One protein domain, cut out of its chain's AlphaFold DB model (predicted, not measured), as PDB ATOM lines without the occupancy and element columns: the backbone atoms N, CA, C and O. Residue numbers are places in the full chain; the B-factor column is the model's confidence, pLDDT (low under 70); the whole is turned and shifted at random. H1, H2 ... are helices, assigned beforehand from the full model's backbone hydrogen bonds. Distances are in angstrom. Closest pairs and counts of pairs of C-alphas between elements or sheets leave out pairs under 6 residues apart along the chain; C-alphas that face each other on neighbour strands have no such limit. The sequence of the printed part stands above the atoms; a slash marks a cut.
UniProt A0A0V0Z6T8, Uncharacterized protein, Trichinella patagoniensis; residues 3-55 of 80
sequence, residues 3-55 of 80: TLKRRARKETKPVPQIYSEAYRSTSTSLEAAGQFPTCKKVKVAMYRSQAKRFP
ATOM      1  N   THR A   3     -66.845 -58.468 136.194       63.12
ATOM      2  CA  THR A   3     -67.812 -58.076 135.161       63.12
ATOM      3  C   THR A   3     -69.211 -58.622 135.443       63.12
ATOM      4  O   THR A   3     -70.186 -57.895 135.272       63.12
ATOM      5  N   LEU A   4     -69.302 -59.858 135.949       65.69
ATOM      6  CA  LEU A   4     -70.554 -60.509 136.349       65.69
ATOM      7  C   LEU A   4     -71.240 -59.766 137.498       65.69
ATOM      8  O   LEU A   4     -72.402 -59.398 137.380       65.69
ATOM      9  N   LYS A   5     -70.496 -59.452 138.567       66.12
ATOM     10  CA  LYS A   5     -71.019 -58.700 139.723       66.12
ATOM     11  C   LYS A   5     -71.546 -57.313 139.328       66.12
ATOM     12  O   LYS A   5     -72.563 -56.870 139.851       66.12
ATOM     13  N   ARG A   6     -70.883 -56.639 138.378       71.31
ATOM     14  CA  ARG A   6     -71.310 -55.328 137.865       71.31
ATOM     15  C   ARG A   6     -72.596 -55.407 137.032       71.31
ATOM     16  O   ARG A   6     -73.407 -54.493 137.134       71.31
ATOM     17  N   ARG A   7     -72.791 -56.466 136.235       65.50
ATOM     18  CA  ARG A   7     -74.050 -56.697 135.497       65.50
ATOM     19  C   ARG A   7     -75.184 -57.103 136.429       65.50
ATOM     20  O   ARG A   7     -76.240 -56.497 136.356       65.50
ATOM     21  N   ALA A   8     -74.919 -57.995 137.383       64.38
ATOM     22  CA  ALA A   8     -75.901 -58.431 138.375       64.38
ATOM     23  C   ALA A   8     -76.467 -57.275 139.222       64.38
ATOM     24  O   ALA A   8     -77.626 -57.308 139.603       64.38
ATOM     25  N   ARG A   9     -75.675 -56.225 139.493       67.69
ATOM     26  CA  ARG A   9     -76.152 -55.007 140.181       67.69
ATOM     27  C   ARG A   9     -77.008 -54.093 139.282       67.69
ATOM     28  O   ARG A   9     -77.754 -53.273 139.802       67.69
ATOM     29  N   LYS A  10     -76.865 -54.183 137.955       66.81
ATOM     30  CA  LYS A  10     -77.561 -53.339 136.961       66.81
ATOM     31  C   LYS A  10     -78.782 -54.030 136.339       66.81
ATOM     32  O   LYS A  10     -79.641 -53.348 135.795       66.81
ATOM     33  N   GLU A  11     -78.842 -55.357 136.394       62.84
ATOM     34  CA  GLU A  11     -79.931 -56.179 135.868       62.84
ATOM     35  C   GLU A  11     -80.972 -56.461 136.955       62.84
ATOM     36  O   GLU A  11     -80.690 -57.115 137.952       62.84
ATOM     37  N   THR A  12     -82.212 -56.030 136.731       73.00
ATOM     38  CA  THR A  12     -83.372 -56.336 137.591       73.00
ATOM     39  C   THR A  12     -83.906 -57.762 137.381       73.00
ATOM     40  O   THR A  12     -84.930 -58.143 137.942       73.00
ATOM     41  N   LYS A  13     -83.259 -58.557 136.520       76.56
ATOM     42  CA  LYS A  13     -83.734 -59.887 136.133       76.56
ATOM     43  C   LYS A  13     -83.358 -60.928 137.201       76.56
ATOM     44  O   LYS A  13     -82.253 -60.878 137.738       76.56
ATOM     45  N   PRO A  14     -84.233 -61.903 137.497       83.06
ATOM     46  CA  PRO A  14     -83.932 -62.972 138.445       83.06
ATOM     47  C   PRO A  14     -82.766 -63.852 137.953       83.06
ATOM     48  O   PRO A  14     -82.610 -64.093 136.756       83.06
ATOM     49  N   VAL A  15     -81.959 -64.376 138.884       81.19
ATOM     50  CA  VAL A  15     -80.725 -65.147 138.598       81.19
ATOM     51  C   VAL A  15     -80.909 -66.284 137.572       81.19
ATOM     52  O   VAL A  15     -80.065 -66.401 136.678       81.19
ATOM     53  N   PRO A  16     -81.994 -67.086 137.604       83.56
ATOM     54  CA  PRO A  16     -82.218 -68.126 136.593       83.56
ATOM     55  C   PRO A  16     -82.357 -67.572 135.164       83.56
ATOM     56  O   PRO A  16     -81.937 -68.200 134.188       83.56
ATOM     57  N   GLN A  17     -82.911 -66.367 135.027       83.81
ATOM     58  CA  GLN A  17     -83.090 -65.705 133.739       83.81
ATOM     59  C   GLN A  17     -81.758 -65.188 133.188       83.81
ATOM     60  O   GLN A  17     -81.485 -65.364 132.006       83.81
ATOM     61  N   ILE A  18     -80.884 -64.660 134.049       85.94
ATOM     62  CA  ILE A  18     -79.530 -64.237 133.663       85.94
ATOM     63  C   ILE A  18     -78.708 -65.440 133.185       85.94
ATOM     64  O   ILE A  18     -78.023 -65.352 132.170       85.94
ATOM     65  N   TYR A  19     -78.798 -66.584 133.876       86.19
ATOM     66  CA  TYR A  19     -78.090 -67.802 133.466       86.19
ATOM     67  C   TYR A  19     -78.556 -68.300 132.096       86.19
ATOM     68  O   TYR A  19     -77.731 -68.579 131.228       86.19
ATOM     69  N   SER A  20     -79.871 -68.377 131.877       83.75
ATOM     70  CA  SER A  20     -80.414 -68.844 130.597       83.75
ATOM     71  C   SER A  20     -80.118 -67.878 129.444       83.75
ATOM     72  O   SER A  20     -79.800 -68.327 128.344       83.75
ATOM     73  N   GLU A  21     -80.148 -66.566 129.682       85.44
ATOM     74  CA  GLU A  21     -79.789 -65.537 128.700       85.44
ATOM     75  C   GLU A  21     -78.288 -65.550 128.380       85.44
ATOM     76  O   GLU A  21     -77.912 -65.563 127.207       85.44
ATOM     77  N   ALA A  22     -77.427 -65.648 129.399       82.38
ATOM     78  CA  ALA A  22     -75.985 -65.786 129.219       82.38
ATOM     79  C   ALA A  22     -75.651 -67.059 128.429       82.38
ATOM     80  O   ALA A  22     -74.956 -66.973 127.419       82.38
ATOM     81  N   TYR A  23     -76.221 -68.203 128.817       79.38
ATOM     82  CA  TYR A  23     -76.051 -69.476 128.118       79.38
ATOM     83  C   TYR A  23     -76.484 -69.386 126.653       79.38
ATOM     84  O   TYR A  23     -75.725 -69.780 125.770       79.38
ATOM     85  N   ARG A  24     -77.661 -68.808 126.372       78.38
ATOM     86  CA  ARG A  24     -78.141 -68.597 124.996       78.38
ATOM     87  C   ARG A  24     -77.193 -67.698 124.211       78.38
ATOM     88  O   ARG A  24     -76.782 -68.082 123.124       78.38
ATOM     89  N   SER A  25     -76.767 -66.572 124.784       74.38
ATOM     90  CA  SER A  25     -75.839 -65.648 124.122       74.38
ATOM     91  C   SER A  25     -74.477 -66.284 123.809       74.38
ATOM     92  O   SER A  25     -73.913 -66.030 122.750       74.38
ATOM     93  N   THR A  26     -73.972 -67.170 124.678       69.62
ATOM     94  CA  THR A  26     -72.735 -67.924 124.429       69.62
ATOM     95  C   THR A  26     -72.935 -69.107 123.487       69.62
ATOM     96  O   THR A  26     -72.036 -69.432 122.720       69.62
ATOM     97  N   SER A  27     -74.111 -69.741 123.507       64.19
ATOM     98  CA  SER A  27     -74.423 -70.916 122.686       64.19
ATOM     99  C   SER A  27     -74.669 -70.557 121.223       64.19
ATOM    100  O   SER A  27     -74.491 -71.413 120.362       64.19
ATOM    101  N   THR A  28     -75.087 -69.324 120.927       62.12
ATOM    102  CA  THR A  28     -75.239 -68.822 119.550       62.12
ATOM    103  C   THR A  28     -73.927 -68.265 118.984       62.12
ATOM    104  O   THR A  28     -73.881 -67.852 117.829       62.12
ATOM    105  N   SER A  29     -72.842 -68.262 119.767       64.81
ATOM    106  CA  SER A  29     -71.516 -67.892 119.275       64.81
ATOM    107  C   SER A  29     -71.064 -68.877 118.195       64.81
ATOM    108  O   SER A  29     -70.863 -70.061 118.467       64.81
ATOM    109  N   LEU A  30     -70.878 -68.383 116.968       63.97
ATOM    110  CA  LEU A  30     -70.330 -69.155 115.849       63.97
ATOM    111  C   LEU A  30     -68.969 -69.783 116.204       63.97
ATOM    112  O   LEU A  30     -68.697 -70.915 115.809       63.97
ATOM    113  N   GLU A  31     -68.172 -69.098 117.031       67.25
ATOM    114  CA  GLU A  31     -66.901 -69.610 117.562       67.25
ATOM    115  C   GLU A  31     -67.090 -70.904 118.366       67.25
ATOM    116  O   GLU A  31     -66.300 -71.839 118.250       67.25
ATOM    117  N   ALA A  32     -68.180 -71.016 119.135       62.81
ATOM    118  CA  ALA A  32     -68.476 -72.230 119.889       62.81
ATOM    119  C   ALA A  32     -68.890 -73.386 118.966       62.81
ATOM    120  O   ALA A  32     -68.554 -74.536 119.239       62.81
ATOM    121  N   ALA A  33     -69.568 -73.101 117.847       62.00
ATOM    122  CA  ALA A  33     -69.966 -74.123 116.879       62.00
ATOM    123  C   ALA A  33     -68.758 -74.797 116.198       62.00
ATOM    124  O   ALA A  33     -68.826 -75.985 115.882       62.00
ATOM    125  N   GLY A  34     -67.642 -74.077 116.032       68.50
ATOM    126  CA  GLY A  34     -66.376 -74.628 115.531       68.50
ATOM    127  C   GLY A  34     -65.654 -75.552 116.520       68.50
ATOM    128  O   GLY A  34     -64.873 -76.409 116.103       68.50
ATOM    129  N   GLN A  35     -65.950 -75.428 117.818       75.69
ATOM    130  CA  GLN A  35     -65.336 -76.231 118.877       75.69
ATOM    131  C   GLN A  35     -65.898 -77.661 118.936       75.69
ATOM    132  O   GLN A  35     -65.230 -78.577 119.424       75.69
ATOM    133  N   PHE A  36     -67.124 -77.874 118.446       73.12
ATOM    134  CA  PHE A  36     -67.780 -79.177 118.498       73.12
ATOM    135  C   PHE A  36     -67.495 -80.017 117.245       73.12
ATOM    136  O   PHE A  36     -67.502 -79.516 116.117       73.12
ATOM    137  N   PRO A  37     -67.277 -81.335 117.401       80.38
ATOM    138  CA  PRO A  37     -67.139 -82.217 116.256       80.38
ATOM    139  C   PRO A  37     -68.443 -82.241 115.456       80.38
ATOM    140  O   PRO A  37     -69.540 -82.341 116.002       80.38
ATOM    141  N   THR A  38     -68.323 -82.218 114.131       87.75
ATOM    142  CA  THR A  38     -69.489 -82.343 113.256       87.75
ATOM    143  C   THR A  38     -70.189 -83.683 113.473       87.75
ATOM    144  O   THR A  38     -69.543 -84.707 113.713       87.75
ATOM    145  N   CYS A  39     -71.514 -83.714 113.295       85.06
ATOM    146  CA  CYS A  39     -72.311 -84.944 113.383       85.06
ATOM    147  C   CYS A  39     -71.717 -86.083 112.528       85.06
ATOM    148  O   CYS A  39     -71.663 -87.234 112.957       85.06
ATOM    149  N   LYS A  40     -71.157 -85.769 111.350       91.75
ATOM    150  CA  LYS A  40     -70.436 -86.739 110.509       91.75
ATOM    151  C   LYS A  40     -69.234 -87.368 111.230       91.75
ATOM    152  O   LYS A  40     -69.103 -88.588 111.209       91.75
ATOM    153  N   LYS A  41     -68.381 -86.563 111.879       91.38
ATOM    154  CA  LYS A  41     -67.213 -87.048 112.638       91.38
ATOM    155  C   LYS A  41     -67.642 -87.913 113.825       91.38
ATOM    156  O   LYS A  41     -67.087 -88.994 114.009       91.38
ATOM    157  N   VAL A  42     -68.666 -87.478 114.565       94.25
ATOM    158  CA  VAL A  42     -69.227 -88.234 115.698       94.25
ATOM    159  C   VAL A  42     -69.740 -89.603 115.242       94.25
ATOM    160  O   VAL A  42     -69.342 -90.624 115.801       94.25
ATOM    161  N   LYS A  43     -70.540 -89.651 114.169       93.81
ATOM    162  CA  LYS A  43     -71.058 -90.913 113.618       93.81
ATOM    163  C   LYS A  43     -69.942 -91.865 113.188       93.81
ATOM    164  O   LYS A  43     -70.005 -93.049 113.498       93.81
ATOM    165  N   VAL A  44     -68.911 -91.367 112.502       95.94
ATOM    166  CA  VAL A  44     -67.781 -92.206 112.064       95.94
ATOM    167  C   VAL A  44     -67.035 -92.804 113.256       95.94
ATOM    168  O   VAL A  44     -66.712 -93.990 113.235       95.94
ATOM    169  N   ALA A  45     -66.772 -92.014 114.300       94.62
ATOM    170  CA  ALA A  45     -66.112 -92.511 115.506       94.62
ATOM    171  C   ALA A  45     -66.945 -93.597 116.208       94.62
ATOM    172  O   ALA A  45     -66.404 -94.637 116.578       94.62
ATOM    173  N   MET A  46     -68.258 -93.380 116.316       95.88
ATOM    174  CA  MET A  46     -69.203 -94.327 116.909       95.88
ATOM    175  C   MET A  46     -69.234 -95.665 116.158       95.88
ATOM    176  O   MET A  46     -69.045 -96.717 116.758       95.88
ATOM    177  N   TYR A  47     -69.409 -95.650 114.835       93.38
ATOM    178  CA  TYR A  47     -69.443 -96.899 114.067       93.38
ATOM    179  C   TYR A  47     -68.099 -97.635 114.092       93.38
ATOM    180  O   TYR A  47     -68.065 -98.863 114.149       93.38
ATOM    181  N   ARG A  48     -66.976 -96.905 114.116       93.25
ATOM    182  CA  ARG A  48     -65.642 -97.506 114.264       93.25
ATOM    183  C   ARG A  48     -65.455 -98.188 115.616       93.25
ATOM    184  O   ARG A  48     -64.883 -99.275 115.657       93.25
ATOM    185  N   SER A  49     -65.894 -97.576 116.716       92.62
ATOM    186  CA  SER A  49     -65.796 -98.208 118.038       92.62
ATOM    187  C   SER A  49     -66.694 -99.443 118.129       92.62
ATOM    188  O   SER A  49     -66.274-100.467 118.666       92.62
ATOM    189  N   GLN A  50     -67.883 -99.385 117.526       93.06
ATOM    190  CA  GLN A  50     -68.806-100.512 117.477       93.06
ATOM    191  C   GLN A  50     -68.243-101.686 116.667       93.06
ATOM    192  O   GLN A  50     -68.271-102.811 117.155       93.06
ATOM    193  N   ALA A  51     -67.656-101.431 115.494       89.31
ATOM    194  CA  ALA A  51     -67.036-102.468 114.665       89.31
ATOM    195  C   ALA A  51     -65.826-103.142 115.339       89.31
ATOM    196  O   ALA A  51     -65.561-104.315 115.105       89.31
ATOM    197  N   LYS A  52     -65.099-102.418 116.204       89.31
ATOM    198  CA  LYS A  52     -64.021-103.004 117.020       89.31
ATOM    199  C   LYS A  52     -64.550-103.926 118.115       89.31
ATOM    200  O   LYS A  52     -63.900-104.908 118.447       89.31
ATOM    201  N   ARG A  53     -65.695-103.579 118.708       92.25
ATOM    202  CA  ARG A  53     -66.307-104.358 119.793       92.25
ATOM    203  C   ARG A  53     -67.038-105.592 119.274       92.25
ATOM    204  O   ARG A  53     -67.038-106.622 119.938       92.25
ATOM    205  N   PHE A  54     -67.662-105.470 118.110       83.44
ATOM    206  CA  PHE A  54     -68.447-106.520 117.484       83.44
ATOM    207  C   PHE A  54     -67.869-106.780 116.096       83.44
ATOM    208  O   PHE A  54     -68.261-106.094 115.145       83.44
ATOM    209  N   PRO A  55     -66.911-107.720 115.967       75.94
ATOM    210  CA  PRO A  55     -66.458-108.120 114.649       75.94
ATOM    211  C   PRO A  55     -67.665-108.625 113.843       75.94
ATOM    212  O   PRO A  55     -68.593-109.201 114.427       75.94
TER     213      PRO A  55
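Overview. This is residues 3 to 55 of the 80 residues of an uncharacterized protein of Trichinella patagoniensis (UniProt A0A0V0Z6T8). A drawn-out string of four helices with no packed core: H2 and H4 make the two arms of a wide, open V, the short H3 sits at its point, and the short H1 hooks back beyond the far end of H2. No helix touches another. The printed part has 53 residues with four named helices, H1, H2, H3 and H4 in that order, and no named strand; the class is all helix. The whole is extended, with a radius of gyration of the C-alphas of 19.3 A, and the C-alphas span 60 by 20 by 14 A.

Along the chain. H1 is residues 3 to 8, starting at C-alpha 3 at (-67.812, -58.076, 135.161). H2 is residues 15 to 27, 18.1 A from first to last C-alpha. H3 is residues 30 to 35, beginning at C-alpha 30 at (-70.330, -69.155, 115.849). H4, the longest helix, is residues 39 to 53 and 21.3 A from first to last C-alpha, ending at C-alpha 53 at (-66.307, -104.358, 119.793).

Arrangement. H1 and H2 are apart, but only just, with their closest C-alphas 8.3 A from each other. H2 and H3 are close but not clearly touching; their closest C-alphas, those of Thr 26 and Ala 32, are 7.6 A apart. Their lines stand about perpendicular, at 77 degrees. H3 and H4 are apart, and so are H1 and H3, H1 and H4, and H2 and H4. In H1, H2 and H4 every O i to N i+4 pair is within hydrogen-bond range; in H3 it is 1 of 2, beside 3 of 3 O i to N i+3 pairs.

Size, cuts and confidence. The two C-alphas farthest apart, those of Lys 10 and Pro 55, are 60.2 A apart. Residues 9 to 17 and 19 to 55 stand free. The printed part has no cut. The links H2 to H3 and H3 to H4 are tight, H1 to H2 is short, and no link is long. Mean pLDDT of the printed part is 78.8, and it is under 70 in residues 3 to 5, 7 to 11 and 26 to 34.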